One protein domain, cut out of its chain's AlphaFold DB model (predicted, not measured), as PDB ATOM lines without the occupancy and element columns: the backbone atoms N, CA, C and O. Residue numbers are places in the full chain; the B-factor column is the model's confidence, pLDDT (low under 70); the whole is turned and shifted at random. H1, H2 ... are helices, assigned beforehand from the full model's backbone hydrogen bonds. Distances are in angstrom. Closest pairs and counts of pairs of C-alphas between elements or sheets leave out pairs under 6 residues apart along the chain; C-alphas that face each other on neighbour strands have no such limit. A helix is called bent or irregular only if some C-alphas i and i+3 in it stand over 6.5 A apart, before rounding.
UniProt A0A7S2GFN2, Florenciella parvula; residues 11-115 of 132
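Overview. This is residues 11 to 115 of the 132 residues of a protein of Florenciella parvula (UniProt A0A7S2GFN2). A helical hairpin, H1 and H2 side by side, is crossed by the longest helix, H6, which packs on H1 and meets H2 at its last residue. The short H5 packs at the beginning of H6; the short H3 and H4, joined by a loop, make one end of the long axis, and H7 makes the other. The printed part has 105 residues with seven named helices, H1 to H7 in chain order, and no named strand: all helix, with 60 residues in the helices. It is compact, with a radius of gyration of the C-alphas of 13.9 A, and spans 43 by 30 by 21 A.

Arrangement. Start at H6, residues 87 to 101, the hub, which touches three helices. It touches H1, residues 19 to 32, at a steep tilt of 63 degrees, the same way; their closest C-alphas, Trp 26 and Leu 97, are 5.9 A apart. With residue 101 alone H6 touches H2, residues 35 to 43, about perpendicular at 81 degrees, the closest C-alphas being Lys 39 and Leu 101, 5.0 A apart. H1 and H2 form a hairpin at a shallow tilt of 19 degrees, opposite ways; H1 touches H2 with residues 25 to 29 alone, closest at the C-alphas of Val 29 and Phe 35, 5.2 A. With residues 87 to 91 alone H6 only just touches H5, residues 77 to 81, with 3 pairs of C-alphas within 8 A; the closest are Leu 81 and Pro 87, 5.6 A. Look outward to H7, residues 110 to 115, close to H1 but not clearly touching it: the closest C-alphas, Lys 30 and Leu 112, are 7.0 A apart. H3, residues 46 to 51, meets H2 only through their link, and is close to H4, residues 58 to 62, but not clearly touching it, with C-alphas 51 and 61 closest at 7.8 A. Every O i to N i+4 pair is within hydrogen-bond range in H1, H2, H4 and H6; H3 has 1 of 2, H5 0 of 1 with 2 of 2 O i to N i+3 pairs, and H7 0 of 2 with 2 of 3.

Along the chain. Find C-alpha 87 at (259.645, 259.226, 183.816); from there H6 runs 21.0 A to C-alpha 101 at (248.409, 274.789, 192.273). H1 begins at C-alpha 19, (251.276, 265.292, 181.121), and is 19.8 A long; H2 is 11.9 A. H7 is only just irregular: C-alphas 111 and 114 are 6.6 A apart.

Size, cuts and confidence. The C-alphas farthest apart, Ala 55 and Ala 114, are 43.6 A from each other. The printed part has no cut. The link from H4 to H5, residues 63 to 76, is long. Mean pLDDT of the printed part is 90.1; residue 67 alone is under 70.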
ATOM      1  N   TYR A  11     244.732 262.006 175.804       88.31
ATOM      2  CA  TYR A  11     244.106 260.890 175.074       88.31
ATOM      3  C   TYR A  11     244.984 259.639 174.945       88.31
ATOM      4  O   TYR A  11     244.498 258.576 174.578       88.31
ATOM      5  N   GLN A  12     246.280 259.772 175.220       91.00
ATOM      6  CA  GLN A  12     247.243 258.671 175.223       91.00
ATOM      7  C   GLN A  12     247.420 258.087 176.630       91.00
ATOM      8  O   GLN A  12     248.007 257.021 176.769       91.00
ATOM      9  N   CYS A  13     246.923 258.786 177.653       90.62
ATOM     10  CA  CYS A  13     247.011 258.395 179.052       90.62
ATOM     11  C   CYS A  13     245.729 257.678 179.478       90.62
ATOM     12  O   CYS A  13     244.634 258.230 179.348       90.62
ATOM     13  N   SER A  14     245.861 256.499 180.079       89.81
ATOM     14  CA  SER A  14     244.744 255.785 180.709       89.81
ATOM     15  C   SER A  14     244.102 256.599 181.839       89.81
ATOM     16  O   SER A  14     242.885 256.598 182.005       89.81
ATOM     17  N   SER A  15     244.909 257.385 182.555       89.62
ATOM     18  CA  SER A  15     244.456 258.299 183.607       89.62
ATOM     19  C   SER A  15     243.803 259.591 183.089       89.62
ATOM     20  O   SER A  15     243.338 260.413 183.882       89.62
ATOM     21  N   GLY A  16     243.834 259.843 181.774       91.44
ATOM     22  CA  GLY A  16     243.378 261.098 181.171       91.44
ATOM     23  C   GLY A  16     244.256 262.318 181.496       91.44
ATOM     24  O   GLY A  16     243.908 263.448 181.131       91.44
ATOM     25  N   VAL A  17     245.387 262.137 182.192       94.44
ATOM     26  CA  VAL A  17     246.258 263.238 182.628       94.44
ATOM     27  C   VAL A  17     246.967 263.885 181.442       94.44
ATOM     28  O   VAL A  17     247.659 263.236 180.663       94.44
ATOM     29  N   MET A  18     246.866 265.210 181.335       92.44
ATOM     30  CA  MET A  18     247.552 265.987 180.295       92.44
ATOM     31  C   MET A  18     249.027 266.264 180.645       92.44
ATOM     32  O   MET A  18     249.405 267.414 180.879       92.44
ATOM     33  N   VAL A  19     249.870 265.226 180.662       95.12
ATOM     34  CA  VAL A  19     251.276 265.292 181.121       95.12
ATOM     35  C   VAL A  19     252.049 266.441 180.473       95.12
ATOM     36  O   VAL A  19     252.593 267.293 181.179       95.12
ATOM     37  N   GLY A  20     252.049 266.528 179.138       94.31
ATOM     38  CA  GLY A  20     252.770 267.587 178.421       94.31
ATOM     39  C   GLY A  20     252.329 269.007 178.806       94.31
ATOM     40  O   GLY A  20     253.164 269.894 178.985       94.31
ATOM     41  N   LYS A  21     251.024 269.221 179.010       93.44
ATOM     42  CA  LYS A  21     250.465 270.521 179.417       93.44
ATOM     43  C   LYS A  21     250.905 270.911 180.825       93.44
ATOM     44  O   LYS A  21     251.211 272.075 181.070       93.44
ATOM     45  N   TRP A  22     250.936 269.955 181.745       95.62
ATOM     46  CA  TRP A  22     251.346 270.195 183.127       95.62
ATOM     47  C   TRP A  22     252.840 270.469 183.229       95.62
ATOM     48  O   TRP A  22     253.230 271.463 183.835       95.62
ATOM     49  N   VAL A  23     253.674 269.715 182.515       96.19
ATOM     50  CA  VAL A  23     255.106 270.033 182.397       96.19
ATOM     51  C   VAL A  23     255.324 271.429 181.791       96.19
ATOM     52  O   VAL A  23     256.196 272.175 182.238       96.19
ATOM     53  N   TRP A  24     254.513 271.830 180.808       95.19
ATOM     54  CA  TRP A  24     254.565 273.182 180.247       95.19
ATOM     55  C   TRP A  24     254.181 274.266 181.265       95.19
ATOM     56  O   TRP A  24     254.901 275.257 181.379       95.19
ATOM     57  N   LEU A  25     253.113 274.076 182.050       95.56
ATOM     58  CA  LEU A  25     252.746 275.022 183.111       95.56
ATOM     59  C   LEU A  25     253.821 275.126 184.194       95.56
ATOM     60  O   LEU A  25     254.129 276.228 184.633       95.56
ATOM     61  N   TRP A  26     254.431 274.009 184.584       96.19
ATOM     62  CA  TRP A  26     255.549 274.010 185.526       96.19
ATOM     63  C   TRP A  26     256.721 274.860 185.027       96.19
ATOM     64  O   TRP A  26     257.231 275.706 185.764       96.19
ATOM     65  N   ASN A  27     257.096 274.706 183.752       95.25
ATOM     66  CA  ASN A  27     258.117 275.550 183.130       95.25
ATOM     67  C   ASN A  27     257.690 277.018 183.110       95.25
ATOM     68  O   ASN A  27     258.518 277.888 183.355       95.25
ATOM     69  N   ILE A  28     256.411 277.297 182.846       94.12
ATOM     70  CA  ILE A  28     255.913 278.668 182.813       94.12
ATOM     71  C   ILE A  28     256.070 279.367 184.161       94.12
ATOM     72  O   ILE A  28     256.503 280.520 184.211       94.12
ATOM     73  N   VAL A  29     255.731 278.669 185.243       93.50
ATOM     74  CA  VAL A  29     255.883 279.199 186.598       93.50
ATOM     75  C   VAL A  29     257.356 279.469 186.890       93.50
ATOM     76  O   VAL A  29     257.688 280.581 187.286       93.50
ATOM     77  N   LYS A  30     258.250 278.505 186.633       91.12
ATOM     78  CA  LYS A  30     259.684 278.674 186.926       91.12
ATOM     79  C   LYS A  30     260.386 279.701 186.030       91.12
ATOM     80  O   LYS A  30     261.340 280.319 186.478       91.12
ATOM     81  N   ALA A  31     259.963 279.868 184.775       91.25
ATOM     82  CA  ALA A  31     260.652 280.734 183.813       91.25
ATOM     83  C   ALA A  31     260.110 282.170 183.764       91.25
ATOM     84  O   ALA A  31     260.872 283.091 183.483       91.25
ATOM     85  N   TRP A  32     258.807 282.362 183.992       89.56
ATOM     86  CA  TRP A  32     258.139 283.663 183.821       89.56
ATOM     87  C   TRP A  32     257.295 284.089 185.021       89.56
ATOM     88  O   TRP A  32     256.605 285.102 184.939       89.56
ATOM     89  N   GLY A  33     257.279 283.307 186.100       89.88
ATOM     90  CA  GLY A  33     256.537 283.654 187.305       89.88
ATOM     91  C   GLY A  33     255.014 283.683 187.136       89.88
ATOM     92  O   GLY A  33     254.305 284.258 187.959       89.88
ATOM     93  N   LEU A  34     254.458 283.075 186.078       90.50
ATOM     94  CA  LEU A  34     253.013 283.132 185.797       90.50
ATOM     95  C   LEU A  34     252.220 282.116 186.642       90.50
ATOM     96  O   LEU A  34     251.485 281.276 186.115       90.50
ATOM     97  N   PHE A  35     252.374 282.193 187.963       91.56
ATOM     98  CA  PHE A  35     251.745 281.298 188.932       91.56
ATOM     99  C   PHE A  35     250.217 281.368 188.904       91.56
ATOM    100  O   PHE A  35     249.572 280.335 188.744       91.56
ATOM    101  N   GLU A  36     249.628 282.564 188.989       89.25
ATOM    102  CA  GLU A  36     248.163 282.713 189.000       89.25
ATOM    103  C   GLU A  36     247.532 282.226 187.688       89.25
ATOM    104  O   GLU A  36     246.525 281.520 187.697       89.25
ATOM    105  N   PHE A  37     248.192 282.474 186.551       91.19
ATOM    106  CA  PHE A  37     247.771 281.904 185.271       91.19
ATOM    107  C   PHE A  37     247.798 280.372 185.299       91.19
ATOM    108  O   PHE A  37     246.825 279.727 184.902       91.19
ATOM    109  N   ALA A  38     248.900 279.768 185.756       93.38
ATOM    110  CA  ALA A  38     249.008 278.316 185.837       93.38
ATOM    111  C   ALA A  38     247.939 277.729 186.769       93.38
ATOM    112  O   ALA A  38     247.291 276.738 186.422       93.38
ATOM    113  N   LYS A  39     247.698 278.384 187.905       91.81
ATOM    114  CA  LYS A  39     246.699 278.010 188.906       91.81
ATOM    115  C   LYS A  39     245.285 278.029 188.346       91.81
ATOM    116  O   LYS A  39     244.561 277.053 188.537       91.81
ATOM    117  N   ASP A  40     244.903 279.065 187.607       90.81
ATOM    118  CA  ASP A  40     243.595 279.132 186.947       90.81
ATOM    119  C   ASP A  40     243.415 277.999 185.931       90.81
ATOM    120  O   ASP A  40     242.390 277.310 185.915       90.81
ATOM    121  N   ARG A  41     244.440 277.743 185.106       91.50
ATOM    122  CA  ARG A  41     244.402 276.672 184.097       91.50
ATOM    123  C   ARG A  41     244.329 275.277 184.711       91.50
ATOM    124  O   ARG A  41     243.663 274.415 184.139       91.50
ATOM    125  N   TYR A  42     245.017 275.058 185.827       92.31
ATOM    126  CA  TYR A  42     245.033 273.785 186.543       92.31
ATOM    127  C   TYR A  42     243.717 273.547 187.289       92.31
ATOM    128  O   TYR A  42     243.083 272.503 187.139       92.31
ATOM    129  N   ASN A  43     243.238 274.556 188.019       88.94
ATOM    130  CA  ASN A  43     242.005 274.462 188.797       88.94
ATOM    131  C   ASN A  43     240.755 274.319 187.927       88.94
ATOM    132  O   ASN A  43     239.807 273.658 188.351       88.94
ATOM    133  N   GLY A  44     240.769 274.856 186.703       87.44
ATOM    134  CA  GLY A  44     239.674 274.708 185.741       87.44
ATOM    135  C   GLY A  44     239.364 273.264 185.333       87.44
ATOM    136  O   GLY A  44     238.288 273.020 184.802       87.44
ATOM    137  N   VAL A  45     240.265 272.307 185.591       88.00
ATOM    138  CA  VAL A  45     240.053 270.881 185.280       88.00
ATOM    139  C   VAL A  45     240.109 269.972 186.509       88.00
ATOM    140  O   VAL A  45     239.998 268.761 186.373       88.00
ATOM    141  N   MET A  46     240.222 270.508 187.729       88.31
ATOM    142  CA  MET A  46     240.228 269.664 188.937       88.31
ATOM    143  C   MET A  46     238.923 268.879 189.121       88.31
ATOM    144  O   MET A  46     238.931 267.763 189.638       88.31
ATOM    145  N   SER A  47     237.784 269.442 188.706       88.19
ATOM    146  CA  SER A  47     236.499 268.731 188.736       88.19
ATOM    147  C   SER A  47     236.482 267.520 187.807       88.19
ATOM    148  O   SER A  47     235.781 266.553 188.099       88.19
ATOM    149  N   ASN A  48     237.283 267.540 186.739       90.19
ATOM    150  CA  ASN A  48     237.349 266.460 185.760       90.19
ATOM    151  C   ASN A  48     237.920 265.184 186.378       90.19
ATOM    152  O   ASN A  48     237.451 264.101 186.058       90.19
ATOM    153  N   ASN A  49     238.847 265.292 187.336       89.81
ATOM    154  CA  ASN A  49     239.365 264.125 188.058       89.81
ATOM    155  C   ASN A  49     238.259 263.336 188.772       89.81
ATOM    156  O   ASN A  49     238.365 262.124 188.895       89.81
ATOM    157  N   LYS A  50     237.200 264.012 189.239       89.38
ATOM    158  CA  LYS A  50     236.050 263.358 189.884       89.38
ATOM    159  C   LYS A  50     235.054 262.778 188.885       89.38
ATOM    160  O   LYS A  50     234.289 261.894 189.249       89.38
ATOM    161  N   ALA A  51     235.009 263.337 187.679       90.19
ATOM    162  CA  ALA A  51     234.106 262.907 186.617       90.19
ATOM    163  C   ALA A  51     234.697 261.772 185.767       90.19
ATOM    164  O   ALA A  51     233.946 261.078 185.090       90.19
ATOM    165  N   TRP A  52     236.021 261.604 185.798       91.19
ATOM    166  CA  TRP A  52     236.727 260.562 185.071       91.19
ATOM    167  C   TRP A  52     236.426 259.175 185.638       91.19
ATOM    168  O   TRP A  52     236.550 258.942 186.841       91.19
ATOM    169  N   ASP A  53     236.088 258.253 184.747       91.69
ATOM    170  CA  ASP A  53     235.792 256.858 185.034       91.69
ATOM    171  C   ASP A  53     236.840 255.968 184.355       91.69
ATOM    172  O   ASP A  53     236.905 255.899 183.126       91.69
ATOM    173  N   ASP A  54     237.660 255.284 185.158       90.00
ATOM    174  CA  ASP A  54     238.762 254.441 184.674       90.00
ATOM    175  C   ASP A  54     238.269 253.182 183.929       90.00
ATOM    176  O   ASP A  54     239.056 252.500 183.274       90.00
ATOM    177  N   ALA A  55     236.969 252.861 184.001       91.81
ATOM    178  CA  ALA A  55     236.365 251.776 183.227       91.81
ATOM    179  C   ALA A  55     235.962 252.195 181.801       91.81
ATOM    180  O   ALA A  55     235.592 251.334 180.998       91.81
ATOM    181  N   LYS A  56     236.001 253.496 181.487       91.06
ATOM    182  CA  LYS A  56     235.606 254.054 180.188       91.06
ATOM    183  C   LYS A  56     236.815 254.415 179.336       91.06
ATOM    184  O   LYS A  56     237.889 254.744 179.833       91.06
ATOM    185  N   THR A  57     236.608 254.416 178.027       89.19
ATOM    186  CA  THR A  57     237.563 254.972 177.061       89.19
ATOM    187  C   THR A  57     237.712 256.489 177.231       89.19
ATOM    188  O   THR A  57     236.889 257.157 177.869       89.19
ATOM    189  N   PHE A  58     238.766 257.065 176.649       87.81
ATOM    190  CA  PHE A  58     238.980 258.512 176.689       87.81
ATOM    191  C   PHE A  58     237.828 259.270 176.016       87.81
ATOM    192  O   PHE A  58     237.340 260.269 176.548       87.81
ATOM    193  N   GLU A  59     237.362 258.789 174.865       89.31
ATOM    194  CA  GLU A  59     236.261 259.381 174.106       89.31
ATOM    195  C   GLU A  59     234.960 259.382 174.916       89.31
ATOM    196  O   GLU A  59     234.265 260.394 174.969       89.31
ATOM    197  N   GLU A  60     234.657 258.280 175.607       91.75
ATOM    198  CA  GLU A  60     233.481 258.180 176.480       91.75
ATOM    199  C   GLU A  60     233.569 259.114 177.689       91.75
ATOM    200  O   GLU A  60     232.561 259.701 178.084       91.75
ATOM    201  N   ASN A  61     234.758 259.273 178.275       91.31
ATOM    202  CA  ASN A  61     234.963 260.207 179.379       91.31
ATOM    203  C   ASN A  61     234.793 261.665 178.940       91.31
ATOM    204  O   ASN A  61     234.301 262.483 179.710       91.31
ATOM    205  N   THR A  62     235.187 262.004 177.712       89.12
ATOM    206  CA  THR A  62     235.352 263.400 177.278       89.12
ATOM    207  C   THR A  62     234.251 263.927 176.363       89.12
ATOM    208  O   THR A  62     234.281 265.111 176.022       89.12
ATOM    209  N   ALA A  63     233.260 263.097 176.023       87.19
ATOM    210  CA  ALA A  63     232.174 263.420 175.095       87.19
ATOM    211  C   ALA A  63     231.502 264.787 175.355       87.19
ATOM    212  O   ALA A  63     231.238 265.526 174.410       87.19
ATOM    213  N   ASP A  64     231.307 265.156 176.627       82.88
ATOM    214  CA  ASP A  64     230.589 266.376 177.034       82.88
ATOM    215  C   ASP A  64     231.488 267.454 177.673       82.88
ATOM    216  O   ASP A  64     231.001 268.435 178.235       82.88
ATOM    217  N   TRP A  65     232.816 267.295 177.632       79.44
ATOM    218  CA  TRP A  65     233.740 268.149 178.404       79.44
ATOM    219  C   TRP A  65     234.161 269.433 177.671       79.44
ATOM    220  O   TRP A  65     234.852 270.290 178.231       79.44
ATOM    221  N   GLY A  66     233.724 269.605 176.423       74.69
ATOM    222  CA  GLY A  66     233.973 270.805 175.632       74.69
ATOM    223  C   GLY A  66     235.450 270.991 175.265       74.69
ATOM    224  O   GLY A  66     236.129 270.060 174.849       74.69
ATOM    225  N   PHE A  67     235.946 272.227 175.368       65.94
ATOM    226  CA  PHE A  67     237.244 272.628 174.803       65.94
ATOM    227  C   PHE A  67     238.472 272.197 175.629       65.94
ATOM    228  O   PHE A  67     239.594 272.239 175.128       65.94
ATOM    229  N   MET A  68     238.296 271.796 176.892       70.19
ATOM    230  CA  MET A  68     239.407 271.387 177.762       70.19
ATOM    231  C   MET A  68     239.184 270.001 178.386       70.19
ATOM    232  O   MET A  68     239.031 269.892 179.604       70.19
ATOM    233  N   PRO A  69     239.193 268.936 177.564       81.38
ATOM    234  CA  PRO A  69     239.122 267.573 178.064       81.38
ATOM    235  C   PRO A  69     240.423 267.164 178.771       81.38
ATOM    236  O   PRO A  69     241.505 267.653 178.440       81.38
ATOM    237  N   GLY A  70     240.317 266.244 179.731       87.69
ATOM    238  CA  GLY A  70     241.447 265.668 180.462       87.69
ATOM    239  C   GLY A  70     241.522 266.069 181.935       87.69
ATOM    240  O   GLY A  70     240.744 266.887 182.433       87.69
ATOM    241  N   CYS A  71     242.487 265.465 182.619       92.88
ATOM    242  CA  CYS A  71     242.639 265.495 184.068       92.88
ATOM    243  C   CYS A  71     243.902 266.243 184.507       92.88
ATOM    244  O   CYS A  71     244.911 266.300 183.789       92.88
ATOM    245  N   CYS A  72     243.844 266.817 185.709       93.38
ATOM    246  CA  CYS A  72     245.036 267.241 186.440       93.38
ATOM    247  C   CYS A  72     245.744 266.019 187.051       93.38
ATOM    248  O   CYS A  72     245.275 264.899 186.858       93.38
ATOM    249  N   TYR A  73     246.870 266.199 187.752       94.06
ATOM    250  CA  TYR A  73     247.584 265.072 188.369       94.06
ATOM    251  C   TYR A  73     246.631 264.190 189.194       94.06
ATOM    252  O   TYR A  73     245.744 264.685 189.895       94.06
ATOM    253  N   ARG A  74     246.812 262.877 189.073       91.69
ATOM    254  CA  ARG A  74     246.144 261.844 189.864       91.69
ATOM    255  C   ARG A  74     247.034 260.610 189.929       91.69
ATOM    256  O   ARG A  74     247.914 260.434 189.087       91.69
ATOM    257  N   GLU A  75     246.789 259.774 190.929       89.69
ATOM    258  CA  GLU A  75     247.459 258.480 191.059       89.69
ATOM    259  C   GLU A  75     247.184 257.599 189.832       89.69
ATOM    260  O   GLU A  75     246.107 257.680 189.231       89.69
ATOM    261  N   GLY A  76     248.169 256.785 189.447       89.00
ATOM    262  CA  GLY A  76     248.116 255.919 188.272       89.00
ATOM    263  C   GLY A  76     248.773 256.506 187.022       89.00
ATOM    264  O   GLY A  76     249.093 255.743 186.112       89.00
ATOM    265  N   VAL A  77     249.044 257.819 186.981       93.62
ATOM    266  CA  VAL A  77     249.719 258.468 185.840       93.62
ATOM    267  C   VAL A  77     251.131 257.930 185.607       93.62
ATOM    268  O   VAL A  77     251.622 257.957 184.486       93.62
ATOM    269  N   GLU A  78     251.788 257.402 186.639       94.12
ATOM    270  CA  GLU A  78     253.086 256.735 186.532       94.12
ATOM    271  C   GLU A  78     253.091 255.591 185.509       94.12
ATOM    272  O   GLU A  78     254.110 255.373 184.856       94.12
ATOM    273  N   ASN A  79     251.951 254.919 185.312       93.19
ATOM    274  CA  ASN A  79     251.804 253.854 184.319       93.19
ATOM    275  C   ASN A  79     251.735 254.407 182.887       93.19
ATOM    276  O   ASN A  79     252.080 253.705 181.943       93.19
ATOM    277  N   ASP A  80     251.331 255.668 182.720       93.25
ATOM    278  CA  ASP A  80     251.225 256.332 181.417       93.25
ATOM    279  C   ASP A  80     252.566 256.924 180.947       93.25
ATOM    280  O   ASP A  80     252.672 257.431 179.832       93.25
ATOM    281  N   LEU A  81     253.605 256.883 181.790       93.62
ATOM    282  CA  LEU A  81     254.937 257.412 181.475       93.62
ATOM    283  C   LEU A  81     255.868 256.369 180.835       93.62
ATOM    284  O   LEU A  81     257.068 256.619 180.695       93.62
ATOM    285  N   GLU A  82     255.346 255.210 180.431       91.00
ATOM    286  CA  GLU A  82     256.131 254.208 179.710       91.00
ATOM    287  C   GLU A  82     256.704 254.797 178.407       91.00
ATOM    288  O   GLU A  82     256.012 255.446 177.624       91.00
ATOM    289  N   GLY A  83     258.006 254.605 178.177       89.31
ATOM    290  CA  GLY A  83     258.696 255.130 176.993       89.31
ATOM    291  C   GLY A  83     259.081 256.613 177.064       89.31
ATOM    292  O   GLY A  83     259.788 257.094 176.174       89.31
ATOM    293  N   VAL A  84     258.702 257.333 178.125       93.19
ATOM    294  CA  VAL A  84     259.241 258.670 178.402       93.19
ATOM    295  C   VAL A  84     260.725 258.540 178.786       93.19
ATOM    296  O   VAL A  84     261.062 257.664 179.582       93.19
ATOM    297  N   PRO A  85     261.638 259.390 178.273       94.44
ATOM    298  CA  PRO A  85     263.075 259.234 178.530       94.44
ATOM    299  C   PRO A  85     263.496 259.351 180.002       94.44
ATOM    300  O   PRO A  85     264.533 258.815 180.382       94.44
ATOM    301  N   ASP A  86     262.735 260.091 180.809       96.00
ATOM    302  CA  ASP A  86     262.991 260.298 182.237       96.00
ATOM    303  C   ASP A  86     261.650 260.398 182.997       96.00
ATOM    304  O   ASP A  86     261.165 261.499 183.293       96.00
ATOM    305  N   PRO A  87     260.984 259.254 183.237       95.19
ATOM    306  CA  PRO A  87     259.645 259.226 183.816       95.19
ATOM    307  C   PRO A  87     259.650 259.684 185.279       95.19
ATOM    308  O   PRO A  87     258.699 260.324 185.723       95.19
ATOM    309  N   GLU A  88     260.736 259.437 186.018       95.94
ATOM    310  CA  GLU A  88     260.883 259.866 187.413       95.94
ATOM    311  C   GLU A  88     260.898 261.389 187.527       95.94
ATOM    312  O   GLU A  88     260.176 261.961 188.349       95.94
ATOM    313  N   LYS A  89     261.661 262.067 186.661       96.56
ATOM    314  CA  LYS A  89     261.678 263.529 186.617       96.56
ATOM    315  C   LYS A  89     260.320 264.105 186.247       96.56
ATOM    316  O   LYS A  89     259.885 265.079 186.859       96.56
ATOM    317  N   VAL A  90     259.647 263.526 185.254       96.94
ATOM    318  CA  VAL A  90     258.313 263.982 184.842       96.94
ATOM    319  C   VAL A  90     257.311 263.798 185.976       96.94
ATOM    320  O   VAL A  90     256.583 264.732 186.296       96.94
ATOM    321  N   LEU A  91     257.321 262.649 186.652       96.75
ATOM    322  CA  LEU A  91     256.456 262.399 187.802       96.75
ATOM    323  C   LEU A  91     256.738 263.370 188.957       96.75
ATOM    324  O   LEU A  91     255.799 263.873 189.576       96.75
ATOM    325  N   ALA A  92     258.010 263.668 189.232       96.69
ATOM    326  CA  ALA A  92     258.393 264.660 190.233       96.69
ATOM    327  C   ALA A  92     257.846 266.052 189.882       96.69
ATOM    328  O   ALA A  92     257.269 266.707 190.746       96.69
ATOM    329  N   ILE A  93     257.942 266.461 188.613       96.81
ATOM    330  CA  ILE A  93     257.377 267.722 188.112       96.81
ATOM    331  C   ILE A  93     255.857 267.764 188.298       96.81
ATOM    332  O   ILE A  93     255.330 268.773 188.762       96.81
ATOM    333  N   LEU A  94     255.147 266.686 187.954       96.56
ATOM    334  CA  LEU A  94     253.690 266.625 188.099       96.56
ATOM    335  C   LEU A  94     253.262 266.775 189.563       96.56
ATOM    336  O   LEU A  94     252.352 267.549 189.850       96.56
ATOM    337  N   LYS A  95     253.943 266.083 190.483       95.62
ATOM    338  CA  LYS A  95     253.685 266.172 191.929       95.62
ATOM    339  C   LYS A  95     254.023 267.548 192.494       95.62
ATOM    340  O   LYS A  95     253.269 268.083 193.302       95.62
ATOM    341  N   GLU A  96     255.150 268.118 192.075       95.62
ATOM    342  CA  GLU A  96     255.578 269.456 192.485       95.62
ATOM    343  C   GLU A  96     254.539 270.501 192.045       95.62
ATOM    344  O   GLU A  96     254.051 271.269 192.872       95.62
ATOM    345  N   LEU A  97     254.120 270.465 190.775       95.44
ATOM    346  CA  LEU A  97     253.098 271.361 190.235       95.44
ATOM    347  C   LEU A  97     251.743 271.199 190.933       95.44
ATOM    348  O   LEU A  97     251.110 272.197 191.275       95.44
ATOM    349  N   ASP A  98     251.290 269.961 191.146       94.94
ATOM    350  CA  ASP A  98     250.039 269.685 191.860       94.94
ATOM    351  C   ASP A  98     250.068 270.286 193.271       94.94
ATOM    352  O   ASP A  98     249.130 270.977 193.675       94.94
ATOM    353  N   GLY A  99     251.189 270.132 193.980       94.06
ATOM    354  CA  GLY A  99     251.399 270.736 195.293       94.06
ATOM    355  C   GLY A  99     251.372 272.269 195.281       94.06
ATOM    356  O   GLY A  99     250.923 272.886 196.247       94.06
ATOM    357  N   TRP A 100     251.805 272.909 194.196       93.50
ATOM    358  CA  TRP A 100     251.742 274.367 194.089       93.50
ATOM    359  C   TRP A 100     250.334 274.890 193.809       93.50
ATOM    360  O   TRP A 100     249.946 275.931 194.341       93.50
ATOM    361  N   LEU A 101     249.606 274.226 192.906       91.00
ATOM    362  CA  LEU A 101     248.409 274.789 192.273       91.00
ATOM    363  C   LEU A 101     247.099 274.337 192.926       91.00
ATOM    364  O   LEU A 101     246.087 275.038 192.807       91.00
ATOM    365  N   THR A 102     247.103 273.203 193.633       87.69
ATOM    366  CA  THR A 102     245.932 272.741 194.384       87.69
ATOM    367  C   THR A 102     245.653 273.638 195.587       87.69
ATOM    368  O   THR A 102     246.550 274.119 196.276       87.69
ATOM    369  N   LYS A 103     244.365 273.849 195.887       74.44
ATOM    370  CA  LYS A 103     243.929 274.725 196.992       74.44
ATOM    371  C   LYS A 103     244.434 274.289 198.370       74.44
ATOM    372  O   LYS A 103     244.510 275.118 199.269       74.44
ATOM    373  N   THR A 104     244.707 272.999 198.541       76.94
ATOM    374  CA  THR A 104     245.162 272.386 199.798       76.94
ATOM    375  C   THR A 104     246.647 272.038 199.783       76.94
ATOM    376  O   THR A 104     247.138 271.461 200.750       76.94
ATOM    377  N   GLY A 105     247.344 272.321 198.683       80.44
ATOM    378  CA  GLY A 105     248.761 272.035 198.551       80.44
ATOM    379  C   GLY A 105     249.633 272.992 199.374       80.44
ATOM    380  O   GLY A 105     249.143 274.005 199.881       80.44
ATOM    381  N   PRO A 106     250.938 272.695 199.509       85.00
ATOM    382  CA  PRO A 106     251.907 273.576 200.166       85.00
ATOM    383  C   PRO A 106     252.006 274.972 199.529       85.00
ATOM    384  O   PRO A 106     252.509 275.897 200.167       85.00
ATOM    385  N   GLY A 107     251.515 275.138 198.296       86.44
ATOM    386  CA  GLY A 107     251.605 276.387 197.556       86.44
ATOM    387  C   GLY A 107     252.985 276.583 196.934       86.44
ATOM    388  O   GLY A 107     253.826 275.682 196.921       86.44
ATOM    389  N   LEU A 108     253.199 277.767 196.362       89.06
ATOM    390  CA  LEU A 108     254.449 278.084 195.684       89.06
ATOM    391  C   LEU A 108     255.612 278.216 196.700       89.06
ATOM    392  O   LEU A 108     255.438 278.911 197.709       89.06
ATOM    393  N   PRO A 109     256.787 277.610 196.440       87.88
ATOM    394  CA  PRO A 109     257.992 277.793 197.248       87.88
ATOM    395  C   PRO A 109     258.412 279.262 197.343       87.88
ATOM    396  O   PRO A 109     258.227 280.026 196.394       87.88
ATOM    397  N   GLU A 110     258.984 279.663 198.480       86.12
ATOM    398  CA  GLU A 110     259.334 281.064 198.765       86.12
ATOM    399  C   GLU A 110     260.310 281.637 197.733       86.12
ATOM    400  O   GLU A 110     260.149 282.767 197.280       86.12
ATOM    401  N   GLU A 111     261.267 280.822 197.296       86.12
ATOM    402  CA  GLU A 111     262.260 281.173 196.287       86.12
ATOM    403  C   GLU A 111     261.652 281.558 194.932       86.12
ATOM    404  O   GLU A 111     262.254 282.343 194.211       86.12
ATOM    405  N   LEU A 112     260.456 281.059 194.601       85.12
ATOM    406  CA  LEU A 112     259.758 281.386 193.354       85.12
ATOM    407  C   LEU A 112     258.766 282.545 193.520       85.12
ATOM    408  O   LEU A 112     258.336 283.127 192.525       85.12
ATOM    409  N   LYS A 113     258.382 282.904 194.753       84.50
ATOM    410  CA  LYS A 113     257.383 283.962 194.992       84.50
ATOM    411  C   LYS A 113     257.863 285.332 194.539       84.50
ATOM    412  O   LYS A 113     257.052 286.102 194.034       84.50
ATOM    413  N   ALA A 114     259.155 285.623 194.694       79.00
ATOM    414  CA  ALA A 114     259.738 286.891 194.262       79.00
ATOM    415  C   ALA A 114     259.585 287.100 192.745       79.00
ATOM    416  O   ALA A 114     259.209 288.188 192.315       79.00
ATOM    417  N   ASP A 115     259.784 286.039 191.960       75.38
ATOM    418  CA  ASP A 115     259.657 286.071 190.499       75.38
ATOM    419  C   ASP A 115     258.195 286.041 190.028       75.38
ATOM    420  O   ASP A 115     257.894 286.431 188.901       75.38
TER     421      ASP A 115